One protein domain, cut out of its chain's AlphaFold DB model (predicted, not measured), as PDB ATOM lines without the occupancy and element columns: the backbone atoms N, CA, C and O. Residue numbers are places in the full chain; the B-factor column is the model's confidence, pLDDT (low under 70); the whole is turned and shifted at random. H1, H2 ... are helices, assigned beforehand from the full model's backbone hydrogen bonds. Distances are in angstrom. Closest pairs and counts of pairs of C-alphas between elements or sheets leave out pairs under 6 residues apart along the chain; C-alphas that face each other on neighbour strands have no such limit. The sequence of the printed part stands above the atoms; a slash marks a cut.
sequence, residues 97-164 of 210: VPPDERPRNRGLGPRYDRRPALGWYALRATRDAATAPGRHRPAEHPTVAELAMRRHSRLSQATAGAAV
ATOM      1  N   VAL A  97     -33.939  11.750  30.422       86.12
ATOM      2  CA  VAL A  97     -32.548  11.318  30.336       86.12
ATOM      3  C   VAL A  97     -32.269  10.164  31.307       86.12
ATOM      4  O   VAL A  97     -32.921  10.055  32.355       86.12
ATOM      5  N   PRO A  98     -31.299   9.295  30.984       87.31
ATOM      6  CA  PRO A  98     -30.966   8.126  31.790       87.31
ATOM      7  C   PRO A  98     -30.564   8.472  33.234       87.31
ATOM      8  O   PRO A  98     -30.008   9.544  33.483       87.31
ATOM      9  N   PRO A  99     -30.809   7.579  34.208       86.50
ATOM     10  CA  PRO A  99     -30.587   7.861  35.630       86.50
ATOM     11  C   PRO A  99     -29.107   8.081  35.993       86.50
ATOM     12  O   PRO A  99     -28.792   8.768  36.968       86.50
ATOM     13  N   ASP A 100     -28.206   7.537  35.181       81.19
ATOM     14  CA  ASP A 100     -26.759   7.741  35.186       81.19
ATOM     15  C   ASP A 100     -26.336   9.144  34.711       81.19
ATOM     16  O   ASP A 100     -25.255   9.608  35.066       81.19
ATOM     17  N   GLU A 101     -27.176   9.863  33.960       81.12
ATOM     18  CA  GLU A 101     -26.955  11.270  33.595       81.12
ATOM     19  C   GLU A 101     -27.549  12.211  34.647       81.12
ATOM     20  O   GLU A 101     -28.488  12.971  34.402       81.12
ATOM     21  N   ARG A 102     -27.003  12.148  35.863       75.44
ATOM     22  CA  ARG A 102     -27.484  12.970  36.976       75.44
ATOM     23  C   ARG A 102     -27.328  14.470  36.665       75.44
ATOM     24  O   ARG A 102     -26.205  14.929  36.442       75.44
ATOM     25  N   PRO A 103     -28.408  15.270  36.740       75.06
ATOM     26  CA  PRO A 103     -28.323  16.714  36.576       75.06
ATOM     27  C   PRO A 103     -27.391  17.350  37.614       75.06
ATOM     28  O   PRO A 103     -27.479  17.040  38.807       75.06
ATOM     29  N   ARG A 104     -26.538  18.291  37.182       71.31
ATOM     30  CA  ARG A 104     -25.548  18.956  38.058       71.31
ATOM     31  C   ARG A 104     -26.189  19.645  39.271       71.31
ATOM     32  O   ARG A 104     -25.602  19.676  40.346       71.31
ATOM     33  N   ASN A 105     -27.421  20.135  39.131       71.31
ATOM     34  CA  ASN A 105     -28.168  20.809  40.198       71.31
ATOM     35  C   ASN A 105     -28.717  19.869  41.297       71.31
ATOM     36  O   ASN A 105     -29.254  20.352  42.289       71.31
ATOM     37  N   ARG A 106     -28.597  18.537  41.171       68.88
ATOM     38  CA  ARG A 106     -29.091  17.563  42.173       68.88
ATOM     39  C   ARG A 106     -28.076  17.224  43.282       68.88
ATOM     40  O   ARG A 106     -28.376  16.341  44.094       68.88
ATOM     41  N   GLY A 107     -26.931  17.913  43.345       64.94
ATOM     42  CA  GLY A 107     -25.842  17.690  44.314       64.94
ATOM     43  C   GLY A 107     -24.975  16.464  43.987       64.94
ATOM     44  O   GLY A 107     -25.398  15.609  43.217       64.94
ATOM     45  N   LEU A 108     -23.768  16.372  44.559       62.31
ATOM     46  CA  LEU A 108     -22.757  15.363  44.185       62.31
ATOM     47  C   LEU A 108     -22.895  14.007  44.916       62.31
ATOM     48  O   LEU A 108     -22.384  13.005  44.430       62.31
ATOM     49  N   GLY A 109     -23.630  13.930  46.034       66.12
ATOM     50  CA  GLY A 109     -23.725  12.711  46.858       66.12
ATOM     51  C   GLY A 109     -24.963  11.841  46.581       66.12
ATOM     52  O   GLY A 109     -26.016  12.396  46.231       66.12
ATOM     53  N   PRO A 110     -24.887  10.500  46.701       68.12
ATOM     54  CA  PRO A 110     -26.062   9.629  46.721       68.12
ATOM     55  C   PRO A 110     -27.049  10.064  47.808       68.12
ATOM     56  O   PRO A 110     -26.659  10.532  48.874       68.12
ATOM     57  N   ARG A 111     -28.344   9.935  47.520       75.38
ATOM     58  CA  ARG A 111     -29.410  10.176  48.495       75.38
ATOM     59  C   ARG A 111     -29.910   8.826  48.985       75.38
ATOM     60  O   ARG A 111     -30.498   8.101  48.190       75.38
ATOM     61  N   TYR A 112     -29.630   8.489  50.240       82.00
ATOM     62  CA  TYR A 112     -29.993   7.195  50.837       82.00
ATOM     63  C   TYR A 112     -31.424   7.169  51.388       82.00
ATOM     64  O   TYR A 112     -31.997   6.104  51.574       82.00
ATOM     65  N   ASP A 113     -32.025   8.342  51.595       86.81
ATOM     66  CA  ASP A 113     -33.392   8.540  52.090       86.81
ATOM     67  C   ASP A 113     -34.478   8.146  51.077       86.81
ATOM     68  O   ASP A 113     -35.662   8.090  51.408       86.81
ATOM     69  N   ARG A 114     -34.106   7.894  49.818       82.81
ATOM     70  CA  ARG A 114     -35.053   7.630  48.737       82.81
ATOM     71  C   ARG A 114     -34.482   6.674  47.710       82.81
ATOM     72  O   ARG A 114     -33.280   6.640  47.460       82.81
ATOM     73  N   ARG A 115     -35.382   5.953  47.039       86.56
ATOM     74  CA  ARG A 115     -35.013   5.122  45.892       86.56
ATOM     75  C   ARG A 115     -34.303   5.977  44.827       86.56
ATOM     76  O   ARG A 115     -34.719   7.124  44.606       86.56
ATOM     77  N   PRO A 116     -33.275   5.436  44.146       85.31
ATOM     78  CA  PRO A 116     -32.667   6.091  42.994       85.31
ATOM     79  C   PRO A 116     -33.731   6.481  41.967       85.31
ATOM     80  O   PRO A 116     -34.757   5.813  41.848       85.31
ATOM     81  N   ALA A 117     -33.515   7.580  41.250       88.62
ATOM     82  CA  ALA A 117     -34.411   7.930  40.156       88.62
ATOM     83  C   ALA A 117     -34.258   6.908  39.025       88.62
ATOM     84  O   ALA A 117     -33.139   6.499  38.728       88.62
ATOM     85  N   LEU A 118     -35.369   6.533  38.393       90.44
ATOM     86  CA  LEU A 118     -35.369   5.700  37.186       90.44
ATOM     87  C   LEU A 118     -35.091   6.508  35.909       90.44
ATOM     88  O   LEU A 118     -34.666   5.951  34.905       90.44
ATOM     89  N   GLY A 119     -35.265   7.826  35.970       90.75
ATOM     90  CA  GLY A 119     -34.940   8.765  34.905       90.75
ATOM     91  C   GLY A 119     -34.907  10.191  35.443       90.75
ATOM     92  O   GLY A 119     -35.481  10.496  36.496       90.75
ATOM     93  N   TRP A 120     -34.221  11.067  34.722       88.75
ATOM     94  CA  TRP A 120     -34.179  12.497  35.000       88.75
ATOM     95  C   TRP A 120     -34.856  13.264  33.875       88.75
ATOM     96  O   TRP A 120     -34.971  12.780  32.762       88.75
ATOM     97  N   TYR A 121     -35.281  14.488  34.148       89.31
ATOM     98  CA  TYR A 121     -35.724  15.414  33.115       89.31
ATOM     99  C   TYR A 121     -35.373  16.833  33.542       89.31
ATOM    100  O   TYR A 121     -35.177  17.117  34.729       89.31
ATOM    101  N   ALA A 122     -35.315  17.731  32.568       84.88
ATOM    102  CA  ALA A 122     -35.246  19.164  32.802       84.88
ATOM    103  C   ALA A 122     -36.559  19.813  32.361       84.88
ATOM    104  O   ALA A 122     -37.193  19.378  31.400       84.88
ATOM    105  N   LEU A 123     -36.969  20.867  33.067       85.62
ATOM    106  CA  LEU A 123     -38.072  21.708  32.615       85.62
ATOM    107  C   LEU A 123     -37.698  22.378  31.290       85.62
ATOM    108  O   LEU A 123     -36.528  22.693  31.071       85.62
ATOM    109  N   ARG A 124     -38.700  22.631  30.436       83.31
ATOM    110  CA  ARG A 124     -38.528  23.173  29.075       83.31
ATOM    111  C   ARG A 124     -37.546  24.350  29.027       83.31
ATOM    112  O   ARG A 124     -36.574  24.273  28.291       83.31
ATOM    113  N   ALA A 125     -37.736  25.371  29.866       84.12
ATOM    114  CA  ALA A 125     -36.869  26.553  29.888       84.12
ATOM    115  C   ALA A 125     -35.399  26.219  30.212       84.12
ATOM    116  O   ALA A 125     -34.490  26.663  29.518       84.12
ATOM    117  N   THR A 126     -35.157  25.393  31.236       83.44
ATOM    118  CA  THR A 126     -33.802  24.971  31.633       83.44
ATOM    119  C   THR A 126     -33.146  24.109  30.563       83.44
ATOM    120  O   THR A 126     -31.962  24.260  30.282       83.44
ATOM    121  N   ARG A 127     -33.917  23.200  29.964       82.31
ATOM    122  CA  ARG A 127     -33.451  22.352  28.874       82.31
ATOM    123  C   ARG A 127     -33.068  23.192  27.659       82.31
ATOM    124  O   ARG A 127     -31.974  23.010  27.138       82.31
ATOM    125  N   ASP A 128     -33.961  24.066  27.206       82.88
ATOM    126  CA  ASP A 128     -33.773  24.853  25.984       82.88
ATOM    127  C   ASP A 128     -32.574  25.800  26.129       82.88
ATOM    128  O   ASP A 128     -31.776  25.906  25.206       82.88
ATOM    129  N   ALA A 129     -32.362  26.378  27.318       82.81
ATOM    130  CA  ALA A 129     -31.169  27.172  27.622       82.81
ATOM    131  C   ALA A 129     -29.860  26.356  27.630       82.81
ATOM    132  O   ALA A 129     -28.796  26.888  27.327       82.81
ATOM    133  N   ALA A 130     -29.918  25.070  27.991       76.69
ATOM    134  CA  ALA A 130     -28.755  24.181  28.038       76.69
ATOM    135  C   ALA A 130     -28.485  23.448  26.710       76.69
ATOM    136  O   ALA A 130     -27.483  22.741  26.587       76.69
ATOM    137  N   THR A 131     -29.390  23.552  25.736       74.38
ATOM    138  CA  THR A 131     -29.333  22.771  24.500       74.38
ATOM    139  C   THR A 131     -28.637  23.566  23.404       74.38
ATOM    140  O   THR A 131     -29.079  24.649  23.037       74.38
ATOM    141  N   ALA A 132     -27.552  23.012  22.858       72.25
ATOM    142  CA  ALA A 132     -26.894  23.593  21.695       72.25
ATOM    143  C   ALA A 132     -27.868  23.656  20.497       72.25
ATOM    144  O   ALA A 132     -28.646  22.711  20.304       72.25
ATOM    145  N   PRO A 133     -27.817  24.721  19.675       70.50
ATOM    146  CA  PRO A 133     -28.594  24.797  18.443       70.50
ATOM    147  C   PRO A 133     -28.379  23.537  17.593       70.50
ATOM    148  O   PRO A 133     -27.243  23.129  17.366       70.50
ATOM    149  N   GLY A 134     -29.466  22.896  17.155       66.12
ATOM    150  CA  GLY A 134     -29.407  21.704  16.300       66.12
ATOM    151  C   GLY A 134     -29.273  20.355  17.018       66.12
ATOM    152  O   GLY A 134     -29.204  19.329  16.344       66.12
ATOM    153  N   ARG A 135     -29.278  20.295  18.360       74.56
ATOM    154  CA  ARG A 135     -29.359  19.002  19.062       74.56
ATOM    155  C   ARG A 135     -30.679  18.298  18.721       74.56
ATOM    156  O   ARG A 135     -31.755  18.840  18.972       74.56
ATOM    157  N   HIS A 136     -30.590  17.076  18.197       76.75
ATOM    158  CA  HIS A 136     -31.760  16.248  17.903       76.75
ATOM    159  C   HIS A 136     -32.532  15.914  19.188       76.75
ATOM    160  O   HIS A 136     -31.941  15.456  20.173       76.75
ATOM    161  N   ARG A 137     -33.850  16.152  19.174       76.69
ATOM    162  CA  ARG A 137     -34.752  15.739  20.251       76.69
ATOM    163  C   ARG A 137     -35.239  14.316  19.968       76.69
ATOM    164  O   ARG A 137     -35.808  14.109  18.896       76.69
ATOM    165  N   PRO A 138     -35.071  13.373  20.909       79.94
ATOM    166  CA  PRO A 138     -35.672  12.054  20.783       79.94
ATOM    167  C   PRO A 138     -37.190  12.169  20.622       79.94
ATOM    168  O   PRO A 138     -37.837  12.914  21.358       79.94
ATOM    169  N   ALA A 139     -37.757  11.434  19.668       82.31
ATOM    170  CA  ALA A 139     -39.207  11.373  19.490       82.31
ATOM    171  C   ALA A 139     -39.899  10.572  20.609       82.31
ATOM    172  O   ALA A 139     -41.072  10.800  20.893       82.31
ATOM    173  N   GLU A 140     -39.164   9.666  21.262       86.19
ATOM    174  CA  GLU A 140     -39.678   8.770  22.295       86.19
ATOM    175  C   GLU A 140     -38.875   8.860  23.594       86.19
ATOM    176  O   GLU A 140     -37.702   9.247  23.622       86.19
ATOM    177  N   HIS A 141     -39.529   8.486  24.694       90.44
ATOM    178  CA  HIS A 141     -38.860   8.263  25.971       90.44
ATOM    179  C   HIS A 141     -38.116   6.929  25.940       90.44
ATOM    180  O   HIS A 141     -38.638   5.968  25.377       90.44
ATOM    181  N   PRO A 142     -36.942   6.833  26.588       91.88
ATOM    182  CA  PRO A 142     -36.197   5.588  26.621       91.88
ATOM    183  C   PRO A 142     -37.000   4.501  27.336       91.88
ATOM    184  O   PRO A 142     -37.642   4.740  28.366       91.88
ATOM    185  N   THR A 143     -36.930   3.288  26.810       93.31
ATOM    186  CA  THR A 143     -37.532   2.105  27.420       93.31
ATOM    187  C   THR A 143     -36.682   1.573  28.571       93.31
ATOM    188  O   THR A 143     -35.480   1.841  28.684       93.31
ATOM    189  N   VAL A 144     -37.292   0.764  29.440       91.25
ATOM    190  CA  VAL A 144     -36.564   0.089  30.533       91.25
ATOM    191  C   VAL A 144     -35.424  -0.782  29.991       91.25
ATOM    192  O   VAL A 144     -34.327  -0.785  30.557       91.25
ATOM    193  N   ALA A 145     -35.656  -1.479  28.875       91.44
ATOM    194  CA  ALA A 145     -34.651  -2.313  28.223       91.44
ATOM    195  C   ALA A 145     -33.469  -1.480  27.700       91.44
ATOM    196  O   ALA A 145     -32.316  -1.836  27.941       91.44
ATOM    197  N   GLU A 146     -33.729  -0.341  27.055       91.88
ATOM    198  CA  GLU A 146     -32.680   0.565  26.567       91.88
ATOM    199  C   GLU A 146     -31.818   1.124  27.700       91.88
ATOM    200  O   GLU A 146     -30.588   1.147  27.595       91.88
ATOM    201  N   LEU A 147     -32.434   1.520  28.817       91.25
ATOM    202  CA  LEU A 147     -31.696   1.989  29.992       91.25
ATOM    203  C   LEU A 147     -30.846   0.875  30.620       91.25
ATOM    204  O   LEU A 147     -29.710   1.128  31.035       91.25
ATOM    205  N   ALA A 148     -31.359  -0.358  30.667       89.25
ATOM    206  CA  ALA A 148     -30.617  -1.515  31.162       89.25
ATOM    207  C   ALA A 148     -29.413  -1.846  30.266       89.25
ATOM    208  O   ALA A 148     -28.296  -1.982  30.774       89.25
ATOM    209  N   MET A 149     -29.613  -1.895  28.943       90.56
ATOM    210  CA  MET A 149     -28.540  -2.102  27.963       90.56
ATOM    211  C   MET A 149     -27.471  -1.018  28.082       90.56
ATOM    212  O   MET A 149     -26.285  -1.317  28.198       90.56
ATOM    213  N   ARG A 150     -27.880   0.251  28.157       91.06
ATOM    214  CA  ARG A 150     -26.963   1.378  28.346       91.06
ATOM    215  C   ARG A 150     -26.133   1.246  29.621       91.06
ATOM    216  O   ARG A 150     -24.922   1.470  29.590       91.06
ATOM    217  N   ARG A 151     -26.767   0.897  30.747       87.56
ATOM    218  CA  ARG A 151     -26.072   0.685  32.023       87.56
ATOM    219  C   ARG A 151     -25.044  -0.437  31.902       87.56
ATOM    220  O   ARG A 151     -23.912  -0.260  32.345       87.56
ATOM    221  N   HIS A 152     -25.424  -1.559  31.292       87.06
ATOM    222  CA  HIS A 152     -24.527  -2.689  31.064       87.06
ATOM    223  C   HIS A 152     -23.322  -2.293  30.195       87.06
ATOM    224  O   HIS A 152     -22.181  -2.561  30.577       87.06
ATOM    225  N   SER A 153     -23.549  -1.566  29.097       87.50
ATOM    226  CA  SER A 153     -22.478  -1.056  28.235       87.50
ATOM    227  C   SER A 153     -21.528  -0.118  28.979       87.50
ATOM    228  O   SER A 153     -20.314  -0.252  28.849       87.50
ATOM    229  N   ARG A 154     -22.046   0.790  29.819       85.81
ATOM    230  CA  ARG A 154     -21.205   1.690  30.629       85.81
ATOM    231  C   ARG A 154     -20.344   0.943  31.645       85.81
ATOM    232  O   ARG A 154     -19.166   1.256  31.778       85.81
ATOM    233  N   LEU A 155     -20.911  -0.038  32.347       83.69
ATOM    234  CA  LEU A 155     -20.161  -0.854  33.310       83.69
ATOM    235  C   LEU A 155     -19.069  -1.683  32.617       83.69
ATOM    236  O   LEU A 155     -17.946  -1.764  33.113       83.69
ATOM    237  N   SER A 156     -19.373  -2.234  31.442       81.38
ATOM    238  CA  SER A 156     -18.414  -2.998  30.632       81.38
ATOM    239  C   SER A 156     -17.267  -2.118  30.120       81.38
ATOM    240  O   SER A 156     -16.107  -2.505  30.168       81.38
ATOM    241  N   GLN A 157     -17.561  -0.885  29.694       79.19
ATOM    242  CA  GLN A 157     -16.528   0.074  29.288       79.19
ATOM    243  C   GLN A 157     -15.667   0.546  30.465       79.19
ATOM    244  O   GLN A 157     -14.455   0.681  30.319       79.19
ATOM    245  N   ALA A 158     -16.267   0.783  31.635       75.94
ATOM    246  CA  ALA A 158     -15.530   1.199  32.827       75.94
ATOM    247  C   ALA A 158     -14.571   0.105  33.320       75.94
ATOM    248  O   ALA A 158     -13.433   0.402  33.671       75.94
ATOM    249  N   THR A 159     -15.009  -1.156  33.306       69.06
ATOM    250  CA  THR A 159     -14.164  -2.308  33.664       69.06
ATOM    251  C   THR A 159     -13.036  -2.521  32.656       69.06
ATOM    252  O   THR A 159     -11.890  -2.688  33.067       69.06
ATOM    253  N   ALA A 160     -13.313  -2.410  31.353       67.44
ATOM    254  CA  ALA A 160     -12.279  -2.453  30.320       67.44
ATOM    255  C   ALA A 160     -11.257  -1.308  30.468       67.44
ATOM    256  O   ALA A 160     -10.055  -1.542  30.409       67.44
ATOM    257  N   GLY A 161     -11.711  -0.077  30.722       60.75
ATOM    258  CA  GLY A 161     -10.827   1.070  30.951       60.75
ATOM    259  C   GLY A 161      -9.989   0.948  32.228       60.75
ATOM    260  O   GLY A 161      -8.816   1.313  32.227       60.75
ATOM    261  N   ALA A 162     -10.551   0.389  33.304       58.91
ATOM    262  CA  ALA A 162      -9.819   0.126  34.543       58.91
ATOM    263  C   ALA A 162      -8.737  -0.953  34.370       58.91
ATOM    264  O   ALA A 162      -7.658  -0.827  34.948       58.91
ATOM    265  N   ALA A 163      -8.987  -1.972  33.542       57.75
ATOM    266  CA  ALA A 163      -7.977  -2.967  33.183       57.75
ATOM    267  C   ALA A 163      -6.812  -2.354  32.385       57.75
ATOM    268  O   ALA A 163      -5.674  -2.771  32.556       57.75
ATOM    269  N   VAL A 164      -7.078  -1.335  31.558       56.53
ATOM    270  CA  VAL A 164      -6.047  -0.616  30.783       56.53
ATOM    271  C   VAL A 164      -5.238   0.363  31.648       56.53
ATOM    272  O   VAL A 164      -4.063   0.588  31.383       56.53
TER     273      VAL A 164
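Overview. This is residues 97 to 164 of the 210 residues of the protein "HTH-type transcriptional regulator / antitoxin HipB" of Pedococcus dokdonensis (UniProt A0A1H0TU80). One long helix, H2, and one short helix, H1, stand well apart in an open model with long looping stretches and no shared helix core. The far part of H2, residues 155 to 164, sticks out as an arm, and residues 104 to 115 stick out as a loop. The printed part has 68 residues with two named helices, H1 then H2, and no named strand. The class is all helix, though under half of the residues, 28, are in named elements. The whole is loose, with a radius of gyration of the C-alphas of 14.6 A and spans of 40 by 32 by 24 A.

Along the chain. H2, residues 144 to 164, is 30.5 A long, from C-alpha 144 at (-36.564, 0.089, 30.533) to C-alpha 164 at (-6.047, -0.616, 30.783). H1, residues 124 to 130, begins at C-alpha 124 at (-38.528, 23.173, 29.075).

Arrangement. H2 and H1 are apart, with no C-alpha of the one within 8 A of the other. In H1 and H2 every O i to N i+4 pair is within hydrogen-bond range.

Size, cuts and confidence. The C-alphas farthest apart, of Ala 125 and Ala 163, are 41.4 A apart. The link from H1 to H2 is long, with 13 residues. The printed part has no cut. Residues 106 to 110, 134 and 159 to 164 have pLDDT under 70.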